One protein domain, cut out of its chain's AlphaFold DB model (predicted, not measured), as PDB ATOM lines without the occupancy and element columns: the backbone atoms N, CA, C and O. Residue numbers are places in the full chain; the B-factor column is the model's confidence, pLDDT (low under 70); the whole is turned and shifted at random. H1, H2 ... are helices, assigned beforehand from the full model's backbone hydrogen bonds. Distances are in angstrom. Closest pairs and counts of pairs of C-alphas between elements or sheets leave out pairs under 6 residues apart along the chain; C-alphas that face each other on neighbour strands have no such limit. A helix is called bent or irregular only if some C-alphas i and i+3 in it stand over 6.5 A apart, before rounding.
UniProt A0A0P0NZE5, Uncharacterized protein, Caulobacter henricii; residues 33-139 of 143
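Overview. This is residues 33 to 139 of the 143 residues of an uncharacterized protein of Caulobacter henricii (UniProt A0A0P0NZE5). This is a rod-like bundle of three helices running up and down: H2, bent but nearly straight, and H3 fold back on each other as one long hairpin, and the shorter H1 packs along both. The turn at residues 93 to 98 sticks out at one end. The printed part has 107 residues, with H1, H2 and H3 in chain order and no named strand; it is all helix. It is loose, with a radius of gyration of the C-alphas of 17.4 A and spans of 67 by 18 by 18 A.

Along the chain. Find C-alpha 38 at (206.626, 162.305, 96.621), where H1, residues 38 to 59, begins; it runs 32.1 A, with a kink of 37 degrees near residue 52, and is only just irregular, C-alphas 52 and 55 being 6.6 A apart. By its hydrogen bonds H2, residues 63 to 93, was assigned as one helix, but it is bent, with C-alphas 71 and 74 6.6 A apart: read H2a at 63 to 71 and H2b at 74 to 93, 28.3 A long. H3, residues 101 to 137, runs 53.2 A to C-alpha 137 at (168.859, 182.958, 103.147); it has a kink of 26 degrees near residue 108 and is irregular, C-alphas 103 and 106 being 7.0 A apart.

Arrangement. Start at H1: with residues 50 to 58 alone it touches H2a, closest at C-alphas 54 and 66, 6.4 A, a hairpin at a shallow tilt of 34 degrees, only just short of steep. H1 touches H3 the same way at 19 degrees, closest at C-alphas 51 and 121, 4.2 A. H2b and H3 form a hairpin at 7 degrees, closest at C-alphas 81 and 111, 4.5 A. Every O i to N i+4 pair is within hydrogen-bond range in H2a and H2b, against 16 of 18 in H1 and 31 of 33 in H3.

Size, cuts and confidence. Look at C-alphas 96 and 139, the two farthest apart, at 67.1 A. The printed part has no cut; the link H1 to H2 is tight and H2 to H3 short. No printed residue is under 70 in pLDDT.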
ATOM      1  N   PHE A  33     200.792 155.255 101.745       79.62
ATOM      2  CA  PHE A  33     201.344 156.606 101.770       79.62
ATOM      3  C   PHE A  33     202.880 156.598 101.710       79.62
ATOM      4  O   PHE A  33     203.470 157.384 100.977       79.62
ATOM      5  N   GLY A  34     203.538 155.701 102.448       78.25
ATOM      6  CA  GLY A  34     204.998 155.609 102.504       78.25
ATOM      7  C   GLY A  34     205.653 155.187 101.184       78.25
ATOM      8  O   GLY A  34     206.744 155.660 100.881       78.25
ATOM      9  N   HIS A  35     204.983 154.347 100.392       80.31
ATOM     10  CA  HIS A  35     205.469 153.896  99.081       80.31
ATOM     11  C   HIS A  35     205.075 154.815  97.920       80.31
ATOM     12  O   HIS A  35     205.646 154.698  96.836       80.31
ATOM     13  N   ALA A  36     204.123 155.725  98.137       79.25
ATOM     14  CA  ALA A  36     203.679 156.668  97.125       79.25
ATOM     15  C   ALA A  36     204.817 157.592  96.669       79.25
ATOM     16  O   ALA A  36     205.686 157.997  97.447       79.25
ATOM     17  N   ALA A  37     204.783 157.991  95.398       81.56
ATOM     18  CA  ALA A  37     205.725 158.977  94.887       81.56
ATOM     19  C   ALA A  37     205.550 160.315  95.629       81.56
ATOM     20  O   ALA A  37     204.430 160.728  95.929       81.56
ATOM     21  N   LEU A  38     206.646 161.041  95.868       88.88
ATOM     22  CA  LEU A  38     206.626 162.305  96.621       88.88
ATOM     23  C   LEU A  38     205.572 163.324  96.117       88.88
ATOM     24  O   LEU A  38     204.876 163.914  96.946       88.88
ATOM     25  N   PRO A  39     205.358 163.509  94.794       85.88
ATOM     26  CA  PRO A  39     204.271 164.354  94.299       85.88
ATOM     27  C   PRO A  39     202.876 163.854  94.695       85.88
ATOM     28  O   PRO A  39     201.993 164.655  94.996       85.88
ATOM     29  N   VAL A  40     202.669 162.536  94.718       91.00
ATOM     30  CA  VAL A  40     201.387 161.923  95.079       91.00
ATOM     31  C   VAL A  40     201.126 162.044  96.578       91.00
ATOM     32  O   VAL A  40     200.018 162.413  96.966       91.00
ATOM     33  N   GLN A  41     202.147 161.851  97.417       90.62
ATOM     34  CA  GLN A  41     202.060 162.100  98.861       90.62
ATOM     35  C   GLN A  41     201.589 163.529  99.154       90.62
ATOM     36  O   GLN A  41     200.683 163.737  99.962       90.62
ATOM     37  N   LEU A  42     202.154 164.522  98.458       93.94
ATOM     38  CA  LEU A  42     201.757 165.922  98.611       93.94
ATOM     39  C   LEU A  42     200.287 166.137  98.226       93.94
ATOM     40  O   LEU A  42     199.561 166.838  98.930       93.94
ATOM     41  N   ILE A  43     199.823 165.502  97.147       94.56
ATOM     42  CA  ILE A  43     198.417 165.577  96.735       94.56
ATOM     43  C   ILE A  43     197.500 164.909  97.764       94.56
ATOM     44  O   ILE A  43     196.477 165.491  98.121       94.56
ATOM     45  N   MET A  44     197.865 163.739  98.297       94.75
ATOM     46  CA  MET A  44     197.108 163.092  99.375       94.75
ATOM     47  C   MET A  44     196.967 164.017 100.587       94.75
ATOM     48  O   MET A  44     195.857 164.207 101.086       94.75
ATOM     49  N   LEU A  45     198.062 164.653 101.016       95.31
ATOM     50  CA  LEU A  45     198.044 165.616 102.121       95.31
ATOM     51  C   LEU A  45     197.147 166.820 101.819       95.31
ATOM     52  O   LEU A  45     196.370 167.229 102.680       95.31
ATOM     53  N   LEU A  46     197.200 167.364 100.599       94.00
ATOM     54  CA  LEU A  46     196.326 168.464 100.184       94.00
ATOM     55  C   LEU A  46     194.847 168.067 100.186       94.00
ATOM     56  O   LEU A  46     194.007 168.876 100.583       94.00
ATOM     57  N   LEU A  47     194.505 166.848  99.768       95.06
ATOM     58  CA  LEU A  47     193.124 166.354  99.775       95.06
ATOM     59  C   LEU A  47     192.607 166.135 101.206       95.06
ATOM     60  O   LEU A  47     191.478 166.521 101.527       95.06
ATOM     61  N   VAL A  48     193.444 165.597 102.097       96.00
ATOM     62  CA  VAL A  48     193.122 165.488 103.529       96.00
ATOM     63  C   VAL A  48     192.935 166.879 104.136       96.00
ATOM     64  O   VAL A  48     191.897 167.152 104.739       96.00
ATOM     65  N   ALA A  49     193.880 167.795 103.912       93.50
ATOM     66  CA  ALA A  49     193.790 169.173 104.386       93.50
ATOM     67  C   ALA A  49     192.532 169.872 103.852       93.50
ATOM     68  O   ALA A  49     191.827 170.527 104.609       93.50
ATOM     69  N   SER A  50     192.190 169.673 102.578       91.94
ATOM     70  CA  SER A  50     190.968 170.203 101.961       91.94
ATOM     71  C   SER A  50     189.710 169.723 102.682       91.94
ATOM     72  O   SER A  50     188.838 170.525 103.020       91.94
ATOM     73  N   THR A  51     189.640 168.426 102.984       94.44
ATOM     74  CA  THR A  51     188.513 167.820 103.706       94.44
ATOM     75  C   THR A  51     188.314 168.459 105.083       94.44
ATOM     76  O   THR A  51     187.177 168.737 105.467       94.44
ATOM     77  N   LEU A  52     189.414 168.733 105.793       95.31
ATOM     78  CA  LEU A  52     189.411 169.343 107.128       95.31
ATOM     79  C   LEU A  52     189.215 170.870 107.101       95.31
ATOM     80  O   LEU A  52     188.639 171.432 108.029       95.31
ATOM     81  N   CYS A  53     189.658 171.551 106.043       93.19
ATOM     82  CA  CYS A  53     189.532 173.002 105.893       93.19
ATOM     83  C   CYS A  53     188.114 173.446 105.515       93.19
ATOM     84  O   CYS A  53     187.726 174.561 105.855       93.19
ATOM     85  N   ALA A  54     187.320 172.614 104.836       93.31
ATOM     86  CA  ALA A  54     185.949 172.962 104.452       93.31
ATOM     87  C   ALA A  54     185.062 173.460 105.623       93.31
ATOM     88  O   ALA A  54     184.485 174.543 105.491       93.31
ATOM     89  N   PRO A  55     184.977 172.789 106.792       92.50
ATOM     90  CA  PRO A  55     184.200 173.312 107.920       92.50
ATOM     91  C   PRO A  55     184.762 174.627 108.479       92.50
ATOM     92  O   PRO A  55     183.995 175.502 108.877       92.50
ATOM     93  N   VAL A  56     186.086 174.815 108.450       94.12
ATOM     94  CA  VAL A  56     186.723 176.080 108.856       94.12
ATOM     95  C   VAL A  56     186.320 177.209 107.903       94.12
ATOM     96  O   VAL A  56     185.951 178.294 108.345       94.12
ATOM     97  N   LEU A  57     186.312 176.950 106.593       92.69
ATOM     98  CA  LEU A  57     185.874 177.913 105.579       92.69
ATOM     99  C   LEU A  57     184.390 178.279 105.717       92.69
ATOM    100  O   LEU A  57     184.033 179.428 105.464       92.69
ATOM    101  N   LEU A  58     183.543 177.343 106.160       93.44
ATOM    102  CA  LEU A  58     182.148 177.618 106.522       93.44
ATOM    103  C   LEU A  58     182.035 178.539 107.747       93.44
ATOM    104  O   LEU A  58     181.148 179.389 107.794       93.44
ATOM    105  N   SER A  59     182.901 178.392 108.753       92.12
ATOM    106  CA  SER A  59     182.928 179.310 109.905       92.12
ATOM    107  C   SER A  59     183.399 180.720 109.538       92.12
ATOM    108  O   SER A  59     183.065 181.669 110.236       92.12
ATOM    109  N   LEU A  60     184.157 180.856 108.447       92.56
ATOM    110  CA  LEU A  60     184.672 182.128 107.929       92.56
ATOM    111  C   LEU A  60     183.821 182.711 106.781       92.56
ATOM    112  O   LEU A  60     184.272 183.646 106.119       92.56
ATOM    113  N   ASP A  61     182.652 182.122 106.493       89.44
ATOM    114  CA  ASP A  61     181.742 182.484 105.392       89.44
ATOM    115  C   ASP A  61     182.436 182.608 104.011       89.44
ATOM    116  O   ASP A  61     182.089 183.427 103.157       89.44
ATOM    117  N   ARG A  62     183.434 181.753 103.742       92.25
ATOM    118  CA  ARG A  62     184.212 181.743 102.485       92.25
ATOM    119  C   ARG A  62     183.568 180.865 101.402       92.25
ATOM    120  O   ARG A  62     184.168 179.900 100.924       92.25
ATOM    121  N   SER A  63     182.367 181.229 100.957       89.06
ATOM    122  CA  SER A  63     181.582 180.478  99.954       89.06
ATOM    123  C   SER A  63     182.308 180.258  98.614       89.06
ATOM    124  O   SER A  63     182.244 179.168  98.038       89.06
ATOM    125  N   ALA A  64     183.067 181.250  98.139       92.69
ATOM    126  CA  ALA A  64     183.869 181.131  96.919       92.69
ATOM    127  C   ALA A  64     184.979 180.072  97.049       92.69
ATOM    128  O   ALA A  64     185.191 179.286  96.126       92.69
ATOM    129  N   ALA A  65     185.642 180.004  98.210       92.50
ATOM    130  CA  ALA A  65     186.686 179.016  98.475       92.50
ATOM    131  C   ALA A  65     186.105 177.597  98.554       92.50
ATOM    132  O   ALA A  65     186.678 176.674  97.988       92.50
ATOM    133  N   LEU A  66     184.929 177.432  99.171       93.31
ATOM    134  CA  LEU A  66     184.202 176.157  99.189       93.31
ATOM    135  C   LEU A  66     183.816 175.695  97.776       93.31
ATOM    136  O   LEU A  66     183.964 174.523  97.438       93.31
ATOM    137  N   SER A  67     183.373 176.619  96.916       95.00
ATOM    138  CA  SER A  67     183.060 176.315  95.515       95.00
ATOM    139  C   SER A  67     184.302 175.909  94.714       95.00
ATOM    140  O   SER A  67     184.262 174.933  93.963       95.00
ATOM    141  N   ALA A  68     185.420 176.618  94.904       95.44
ATOM    142  CA  ALA A  68     186.695 176.268  94.287       95.44
ATOM    143  C   ALA A  68     187.171 174.882  94.741       95.44
ATOM    144  O   ALA A  68     187.565 174.067  93.911       95.44
ATOM    145  N   LEU A  69     187.057 174.585  96.037       94.94
ATOM    146  CA  LEU A  69     187.445 173.304  96.615       94.94
ATOM    147  C   LEU A  69     186.612 172.144  96.058       94.94
ATOM    148  O   LEU A  69     187.174 171.145  95.618       94.94
ATOM    149  N   ALA A  70     185.288 172.310  95.991       95.44
ATOM    150  CA  ALA A  70     184.374 171.310  95.441       95.44
ATOM    151  C   ALA A  70     184.653 170.987  93.961       95.44
ATOM    152  O   ALA A  70     184.434 169.865  93.518       95.44
ATOM    153  N   ARG A  71     185.129 171.964  93.182       96.62
ATOM    154  CA  ARG A  71     185.464 171.766  91.762       96.62
ATOM    155  C   ARG A  71     186.890 171.263  91.558       96.62
ATOM    156  O   ARG A  71     187.132 170.497  90.633       96.62
ATOM    157  N   GLY A  72     187.827 171.699  92.398       95.62
ATOM    158  CA  GLY A  72     189.251 171.399  92.267       95.62
ATOM    159  C   GLY A  72     189.649 170.038  92.832       95.62
ATOM    160  O   GLY A  72     190.430 169.328  92.202       95.62
ATOM    161  N   ALA A  73     189.087 169.637  93.975       96.44
ATOM    162  CA  ALA A  73     189.412 168.370  94.628       96.44
ATOM    163  C   ALA A  73     189.251 167.119  93.734       96.44
ATOM    164  O   ALA A  73     190.190 166.317  93.696       96.44
ATOM    165  N   PRO A  74     188.150 166.930  92.974       96.25
ATOM    166  CA  PRO A  74     187.999 165.737  92.147       96.25
ATOM    167  C   PRO A  74     188.941 165.762  90.935       96.25
ATOM    168  O   PRO A  74     189.434 164.713  90.525       96.25
ATOM    169  N   LEU A  75     189.250 166.947  90.395       97.12
ATOM    170  CA  LEU A  75     190.209 167.102  89.297       97.12
ATOM    171  C   LEU A  75     191.633 166.767  89.747       97.12
ATOM    172  O   LEU A  75     192.343 166.050  89.047       97.12
ATOM    173  N   LEU A  76     192.033 167.245  90.928       96.75
ATOM    174  CA  LEU A  76     193.352 166.977  91.491       96.75
ATOM    175  C   LEU A  76     193.528 165.488  91.823       96.75
ATOM    176  O   LEU A  76     194.543 164.894  91.466       96.75
ATOM    177  N   ALA A  77     192.519 164.873  92.448       97.12
ATOM    178  CA  ALA A  77     192.502 163.438  92.716       97.12
ATOM    179  C   ALA A  77     192.542 162.606  91.427       97.12
ATOM    180  O   ALA A  77     193.327 161.666  91.326       97.12
ATOM    181  N   GLY A  78     191.746 162.983  90.421       97.19
ATOM    182  CA  GLY A  78     191.745 162.338  89.111       97.19
ATOM    183  C   GLY A  78     193.118 162.401  88.442       97.19
ATOM    184  O   GLY A  78     193.652 161.367  88.047       97.19
ATOM    185  N   ALA A  79     193.736 163.584  88.395       96.44
ATOM    186  CA  ALA A  79     195.071 163.769  87.830       96.44
ATOM    187  C   ALA A  79     196.133 162.917  88.546       96.44
ATOM    188  O   ALA A  79     196.916 162.234  87.887       96.44
ATOM    189  N   ALA A  80     196.128 162.894  89.882       95.44
ATOM    190  CA  ALA A  80     197.050 162.073  90.663       95.44
ATOM    191  C   ALA A  80     196.830 160.569  90.441       95.44
ATOM    192  O   ALA A  80     197.793 159.810  90.317       95.44
ATOM    193  N   SER A  81     195.570 160.135  90.341       96.56
ATOM    194  CA  SER A  81     195.223 158.736  90.079       96.56
ATOM    195  C   SER A  81     195.739 158.281  88.707       96.56
ATOM    196  O   SER A  81     196.372 157.233  88.595       96.56
ATOM    197  N   LEU A  82     195.575 159.119  87.676       96.88
ATOM    198  CA  LEU A  82     196.063 158.851  86.324       96.88
ATOM    199  C   LEU A  82     197.590 158.877  86.255       96.88
ATOM    200  O   LEU A  82     198.179 158.059  85.555       96.88
ATOM    201  N   PHE A  83     198.236 159.775  87.001       93.31
ATOM    202  CA  PHE A  83     199.692 159.796  87.122       93.31
ATOM    203  C   PHE A  83     200.227 158.504  87.757       93.31
ATOM    204  O   PHE A  83     201.180 157.918  87.248       93.31
ATOM    205  N   THR A  84     199.575 158.020  88.816       93.00
ATOM    206  CA  THR A  84     199.921 156.752  89.483       93.00
ATOM    207  C   THR A  84     199.751 155.568  88.525       93.00
ATOM    208  O   THR A  84     200.637 154.723  88.407       93.00
ATOM    209  N   LEU A  85     198.652 155.542  87.763       94.06
ATOM    210  CA  LEU A  85     198.406 154.518  86.749       94.06
ATOM    211  C   LEU A  85     199.446 154.555  85.619       94.06
ATOM    212  O   LEU A  85     199.932 153.507  85.195       94.06
ATOM    213  N   LEU A  86     199.816 155.752  85.151       93.31
ATOM    214  CA  LEU A  86     200.868 155.944  84.154       93.31
ATOM    215  C   LEU A  86     202.211 155.412  84.664       93.31
ATOM    216  O   LEU A  86     202.874 154.665  83.950       93.31
ATOM    217  N   ALA A  87     202.593 155.752  85.897       89.81
ATOM    218  CA  ALA A  87     203.817 155.251  86.517       89.81
ATOM    219  C   ALA A  87     203.813 153.716  86.617       89.81
ATOM    220  O   ALA A  87     204.811 153.078  86.279       89.81
ATOM    221  N   GLY A  88     202.676 153.117  86.985       90.56
ATOM    222  CA  GLY A  88     202.494 151.665  86.989       90.56
ATOM    223  C   GLY A  88     202.662 151.039  85.602       90.56
ATOM    224  O   GLY A  88     203.403 150.070  85.449       90.56
ATOM    225  N   ALA A  89     202.042 151.619  84.569       92.81
ATOM    226  CA  ALA A  89     202.172 151.144  83.191       92.81
ATOM    227  C   ALA A  89     203.618 151.240  82.675       92.81
ATOM    228  O   ALA A  89     204.118 150.300  82.056       92.81
ATOM    229  N   VAL A  90     204.313 152.341  82.982       91.94
ATOM    230  CA  VAL A  90     205.741 152.514  82.676       91.94
ATOM    231  C   VAL A  90     206.577 151.463  83.410       91.94
ATOM    232  O   VAL A  90     207.457 150.860  82.799       91.94
ATOM    233  N   GLY A  91     206.291 151.189  84.684       89.25
ATOM    234  CA  GLY A  91     206.977 150.154  85.459       89.25
ATOM    235  C   GLY A  91     206.824 148.757  84.856       89.25
ATOM    236  O   GLY A  91     207.814 148.048  84.692       89.25
ATOM    237  N   ILE A  92     205.607 148.385  84.447       91.38
ATOM    238  CA  ILE A  92     205.336 147.101  83.781       91.38
ATOM    239  C   ILE A  92     206.102 147.005  82.455       91.38
ATOM    240  O   ILE A  92     206.734 145.985  82.193       91.38
ATOM    241  N   ALA A  93     206.078 148.061  81.639       93.31
ATOM    242  CA  ALA A  93     206.731 148.077  80.330       93.31
ATOM    243  C   ALA A  93     208.264 147.971  80.408       93.31
ATOM    244  O   ALA A  93     208.887 147.445  79.490       93.31
ATOM    245  N   ASN A  94     208.871 148.462  81.494       92.94
ATOM    246  CA  ASN A  94     210.320 148.414  81.709       92.94
ATOM    247  C   ASN A  94     210.781 147.184  82.510       92.94
ATOM    248  O   ASN A  94     211.978 147.029  82.754       92.94
ATOM    249  N   SER A  95     209.864 146.312  82.935       92.25
ATOM    250  CA  SER A  95     210.219 145.126  83.709       92.25
ATOM    251  C   SER A  95     210.721 143.997  82.794       92.25
ATOM    252  O   SER A  95     210.028 143.636  81.841       92.25
ATOM    253  N   PRO A  96     211.879 143.369  83.083       90.00
ATOM    254  CA  PRO A  96     212.399 142.245  82.294       90.00
ATOM    255  C   PRO A  96     211.566 140.960  82.448       90.00
ATOM    256  O   PRO A  96     211.685 140.039  81.643       90.00
ATOM    257  N   THR A  97     210.721 140.888  83.478       92.94
ATOM    258  CA  THR A  97     209.812 139.768  83.754       92.94
ATOM    259  C   THR A  97     208.414 140.288  84.060       92.94
ATOM    260  O   THR A  97     208.276 141.356  84.655       92.94
ATOM    261  N   VAL A  98     207.372 139.528  83.716       91.06
ATOM    262  CA  VAL A  98     205.981 139.918  84.000       91.06
ATOM    263  C   VAL A  98     205.769 140.023  85.520       91.06
ATOM    264  O   VAL A  98     205.916 139.010  86.211       91.06
ATOM    265  N   PRO A  99     205.443 141.213  86.062       88.75
ATOM    266  CA  PRO A  99     205.217 141.376  87.491       88.75
ATOM    267  C   PRO A  99     203.908 140.702  87.917       88.75
ATOM    268  O   PRO A  99     202.912 140.714  87.190       88.75
ATOM    269  N   SER A 100     203.898 140.113  89.111       90.75
ATOM    270  CA  SER A 100     202.691 139.523  89.690       90.75
ATOM    271  C   SER A 100     201.712 140.603  90.166       90.75
ATOM    272  O   SER A 100     202.095 141.731  90.484       90.75
ATOM    273  N   LEU A 101     200.424 140.252  90.272       86.75
ATOM    274  CA  LEU A 101     199.389 141.184  90.742       86.75
ATOM    275  C   LEU A 101     199.633 141.689  92.171       86.75
ATOM    276  O   LEU A 101     199.241 142.806  92.491       86.75
ATOM    277  N   THR A 102     200.306 140.906  93.016       87.12
ATOM    278  CA  THR A 102     200.669 141.323  94.378       87.12
ATOM    279  C   THR A 102     201.687 142.460  94.387       87.12
ATOM    280  O   THR A 102     201.593 143.339  95.235       87.12
ATOM    281  N   VAL A 103     202.601 142.508  93.411       85.75
ATOM    282  CA  VAL A 103     203.567 143.609  93.249       85.75
ATOM    283  C   VAL A 103     202.881 144.889  92.760       85.75
ATOM    284  O   VAL A 103     203.300 145.987  93.110       85.75
ATOM    285  N   LEU A 104     201.803 144.763  91.980       87.56
ATOM    286  CA  LEU A 104     201.030 145.904  91.471       87.56
ATOM    287  C   LEU A 104     199.959 146.408  92.448       87.56
ATOM    288  O   LEU A 104     199.496 147.544  92.320       87.56
ATOM    289  N   ALA A 105     199.557 145.588  93.423       87.56
ATOM    290  CA  ALA A 105     198.487 145.902  94.367       87.56
ATOM    291  C   ALA A 105     198.669 147.245  95.110       87.56
ATOM    292  O   ALA A 105     197.685 147.985  95.187       87.56
ATOM    293  N   PRO A 106     199.874 147.627  95.588       87.12
ATOM    294  CA  PRO A 106     200.078 148.926  96.231       87.12
ATOM    295  C   PRO A 106     199.745 150.113  95.316       87.12
ATOM    296  O   PRO A 106     199.064 151.040  95.748       87.12
ATOM    297  N   GLY A 107     200.134 150.061  94.036       89.38
ATOM    298  CA  GLY A 107     199.850 151.135  93.077       89.38
ATOM    299  C   GLY A 107     198.356 151.274  92.766       89.38
ATOM    300  O   GLY A 107     197.836 152.383  92.639       89.38
ATOM    301  N   PHE A 108     197.623 150.155  92.714       90.06
ATOM    302  CA  PHE A 108     196.162 150.197  92.601       90.06
ATOM    303  C   PHE A 108     195.502 150.759  93.863       90.06
ATOM    304  O   PHE A 108     194.562 151.549  93.758       90.06
ATOM    305  N   ALA A 109     195.993 150.382  95.045       90.31
ATOM    306  CA  ALA A 109     195.498 150.911  96.311       90.31
ATOM    307  C   ALA A 109     195.713 152.430  96.405       90.31
ATOM    308  O   ALA A 109     194.789 153.149  96.777       90.31
ATOM    309  N   GLU A 110     196.884 152.926  96.000       90.12
ATOM    310  CA  GLU A 110     197.218 154.353  95.931       90.12
ATOM    311  C   GLU A 110     196.257 155.119  95.006       90.12
ATOM    312  O   GLU A 110     195.651 156.112  95.416       90.12
ATOM    313  N   MET A 111     196.036 154.609  93.789       94.06
ATOM    314  CA  MET A 111     195.111 155.196  92.814       94.06
ATOM    315  C   MET A 111     193.681 155.299  93.363       94.06
ATOM    316  O   MET A 111     193.041 156.347  93.255       94.06
ATOM    317  N   LEU A 112     193.173 154.219  93.960       94.44
ATOM    318  CA  LEU A 112     191.825 154.184  94.529       94.44
ATOM    319  C   LEU A 112     191.705 155.095  95.753       94.44
ATOM    320  O   LEU A 112     190.707 155.803  95.892       94.44
ATOM    321  N   LEU A 113     192.727 155.125  96.609       93.12
ATOM    322  CA  LEU A 113     192.763 155.994  97.781       93.12
ATOM    323  C   LEU A 113     192.697 157.471  97.381       93.12
ATOM    324  O   LEU A 113     191.934 158.225  97.979       93.12
ATOM    325  N   LEU A 114     193.428 157.883  96.342       96.25
ATOM    326  CA  LEU A 114     193.367 159.250  95.819       96.25
ATOM    327  C   LEU A 114     191.956 159.635  95.382       96.25
ATOM    328  O   LEU A 114     191.477 160.712  95.738       96.25
ATOM    329  N   LEU A 115     191.271 158.751  94.653       96.88
ATOM    330  CA  LEU A 115     189.893 158.985  94.224       96.88
ATOM    331  C   LEU A 115     188.948 159.109  95.424       96.88
ATOM    332  O   LEU A 115     188.141 160.038  95.469       96.88
ATOM    333  N   VAL A 116     189.086 158.236  96.425       96.75
ATOM    334  CA  VAL A 116     188.308 158.311  97.672       96.75
ATOM    335  C   VAL A 116     188.554 159.637  98.396       96.75
ATOM    336  O   VAL A 116     187.597 160.319  98.761       96.75
ATOM    337  N   LEU A 117     189.814 160.051  98.556       95.62
ATOM    338  CA  LEU A 117     190.170 161.325  99.185       95.62
ATOM    339  C   LEU A 117     189.619 162.526  98.402       95.62
ATOM    340  O   LEU A 117     189.109 163.471  99.003       95.62
ATOM    341  N   GLY A 118     189.656 162.478  97.068       97.44
ATOM    342  CA  GLY A 118     189.052 163.486  96.194       97.44
ATOM    343  C   GLY A 118     187.548 163.627  96.393       97.44
ATOM    344  O   GLY A 118     187.034 164.743  96.503       97.44
ATOM    345  N   LEU A 119     186.839 162.502  96.483       97.62
ATOM    346  CA  LEU A 119     185.398 162.480  96.731       97.62
ATOM    347  C   LEU A 119     185.055 162.989  98.132       97.62
ATOM    348  O   LEU A 119     184.130 163.787  98.265       97.62
ATOM    349  N   LEU A 120     185.815 162.604  99.160       96.69
ATOM    350  CA  LEU A 120     185.623 163.097 100.528       96.69
ATOM    351  C   LEU A 120     185.833 164.611 100.627       96.69
ATOM    352  O   LEU A 120     184.996 165.314 101.197       96.69
ATOM    353  N   ALA A 121     186.900 165.128 100.013       96.88
ATOM    354  CA  ALA A 121     187.169 166.562  99.961       96.88
ATOM    355  C   ALA A 121     186.054 167.320  99.221       96.88
ATOM    356  O   ALA A 121     185.580 168.354  99.699       96.88
ATOM    357  N   THR A 122     185.585 166.778  98.093       97.56
ATOM    358  CA  THR A 122     184.475 167.346  97.313       97.56
ATOM    359  C   THR A 122     183.182 167.371  98.118       97.56
ATOM    360  O   THR A 122     182.529 168.409  98.207       97.56
ATOM    361  N   PHE A 123     182.821 166.242  98.727       97.19
ATOM    362  CA  PHE A 123     181.623 166.104  99.546       97.19
ATOM    363  C   PHE A 123     181.629 167.103 100.705       97.19
ATOM    364  O   PHE A 123     180.672 167.860 100.863       97.19
ATOM    365  N   SER A 124     182.733 167.167 101.457       96.38
ATOM    366  CA  SER A 124     182.897 168.106 102.572       96.38
ATOM    367  C   SER A 124     182.696 169.558 102.116       96.38
ATOM    368  O   SER A 124     181.929 170.310 102.722       96.38
ATOM    369  N   ALA A 125     183.306 169.937 100.987       96.38
ATOM    370  CA  ALA A 125     183.187 171.275 100.418       96.38
ATOM    371  C   ALA A 125     181.759 171.612  99.954       96.38
ATOM    372  O   ALA A 125     181.274 172.711 100.226       96.38
ATOM    373  N   VAL A 126     181.075 170.678  99.282       97.06
ATOM    374  CA  VAL A 126     179.691 170.861  98.817       97.06
ATOM    375  C   VAL A 126     178.742 171.015 100.000       97.06
ATOM    376  O   VAL A 126     178.007 171.996 100.042       97.06
ATOM    377  N   VAL A 127     178.798 170.120 100.989       96.75
ATOM    378  CA  VAL A 127     177.940 170.199 102.184       96.75
ATOM    379  C   VAL A 127     178.139 171.532 102.907       96.75
ATOM    380  O   VAL A 127     177.170 172.225 103.205       96.75
ATOM    381  N   CYS A 128     179.391 171.937 103.131       95.00
ATOM    382  CA  CYS A 128     179.694 173.219 103.763       95.00
ATOM    383  C   CYS A 128     179.171 174.408 102.944       95.00
ATOM    384  O   CYS A 128     178.681 175.379 103.516       95.00
ATOM    385  N   ARG A 129     179.242 174.341 101.611       94.44
ATOM    386  CA  ARG A 129     178.722 175.397 100.736       94.44
ATOM    387  C   ARG A 129     177.205 175.520 100.844       94.44
ATOM    388  O   ARG A 129     176.716 176.633 100.996       94.44
ATOM    389  N   GLU A 130     176.475 174.408 100.796       94.06
ATOM    390  CA  GLU A 130     175.011 174.430 100.910       94.06
ATOM    391  C   GLU A 130     174.567 174.966 102.284       94.06
ATOM    392  O   GLU A 130     173.676 175.810 102.363       94.06
ATOM    393  N   LEU A 131     175.266 174.592 103.364       93.06
ATOM    394  CA  LEU A 131     175.014 175.139 104.704       93.06
ATOM    395  C   LEU A 131     175.253 176.659 104.790       93.06
ATOM    396  O   LEU A 131     174.510 177.358 105.481       93.06
ATOM    397  N   ALA A 132     176.269 177.186 104.099       91.44
ATOM    398  CA  ALA A 132     176.529 178.627 104.041       91.44
ATOM    399  C   ALA A 132     175.419 179.382 103.283       91.44
ATOM    400  O   ALA A 132     174.994 180.464 103.703       91.44
ATOM    401  N   THR A 133     174.916 178.799 102.189       89.69
ATOM    402  CA  THR A 133     173.816 179.363 101.394       89.69
ATOM    403  C   THR A 133     172.533 179.471 102.219       89.69
ATOM    404  O   THR A 133     171.928 180.543 102.273       89.69
ATOM    405  N   GLU A 134     172.149 178.404 102.927       89.12
ATOM    406  CA  GLU A 134     170.956 178.406 103.786       89.12
ATOM    407  C   GLU A 134     171.071 179.409 104.945       89.12
ATOM    408  O   GLU A 134     170.111 180.122 105.246       89.12
ATOM    409  N   ARG A 135     172.262 179.558 105.549       85.94
ATOM    410  CA  ARG A 135     172.515 180.588 106.577       85.94
ATOM    411  C   ARG A 135     172.245 181.996 106.049       85.94
ATOM    412  O   ARG A 135     171.640 182.802 106.749       85.94
ATOM    413  N   THR A 136     172.689 182.279 104.826       86.50
ATOM    414  CA  THR A 136     172.514 183.597 104.199       86.50
ATOM    415  C   THR A 136     171.041 183.874 103.903       86.50
ATOM    416  O   THR A 136     170.570 184.985 104.119       86.50
ATOM    417  N   ARG A 137     170.291 182.855 103.464       86.44
ATOM    418  CA  ARG A 137     168.859 182.958 103.147       86.44
ATOM    419  C   ARG A 137     167.974 183.206 104.372       86.44
ATOM    420  O   ARG A 137     166.920 183.817 104.245       86.44
ATOM    421  N   ALA A 138     168.379 182.711 105.540       84.06
ATOM    422  CA  ALA A 138     167.609 182.825 106.777       84.06
ATOM    423  C   ALA A 138     167.690 184.212 107.448       84.06
ATOM    424  O   ALA A 138     166.925 184.479 108.375       84.06
ATOM    425  N   LEU A 139     168.608 185.086 107.020       78.81
ATOM    426  CA  LEU A 139     168.708 186.451 107.532       78.81
ATOM    427  C   LEU A 139     167.690 187.342 106.795       78.81
ATOM    428  O   LEU A 139     167.757 187.423 105.569       78.81
TER     429      LEU A 139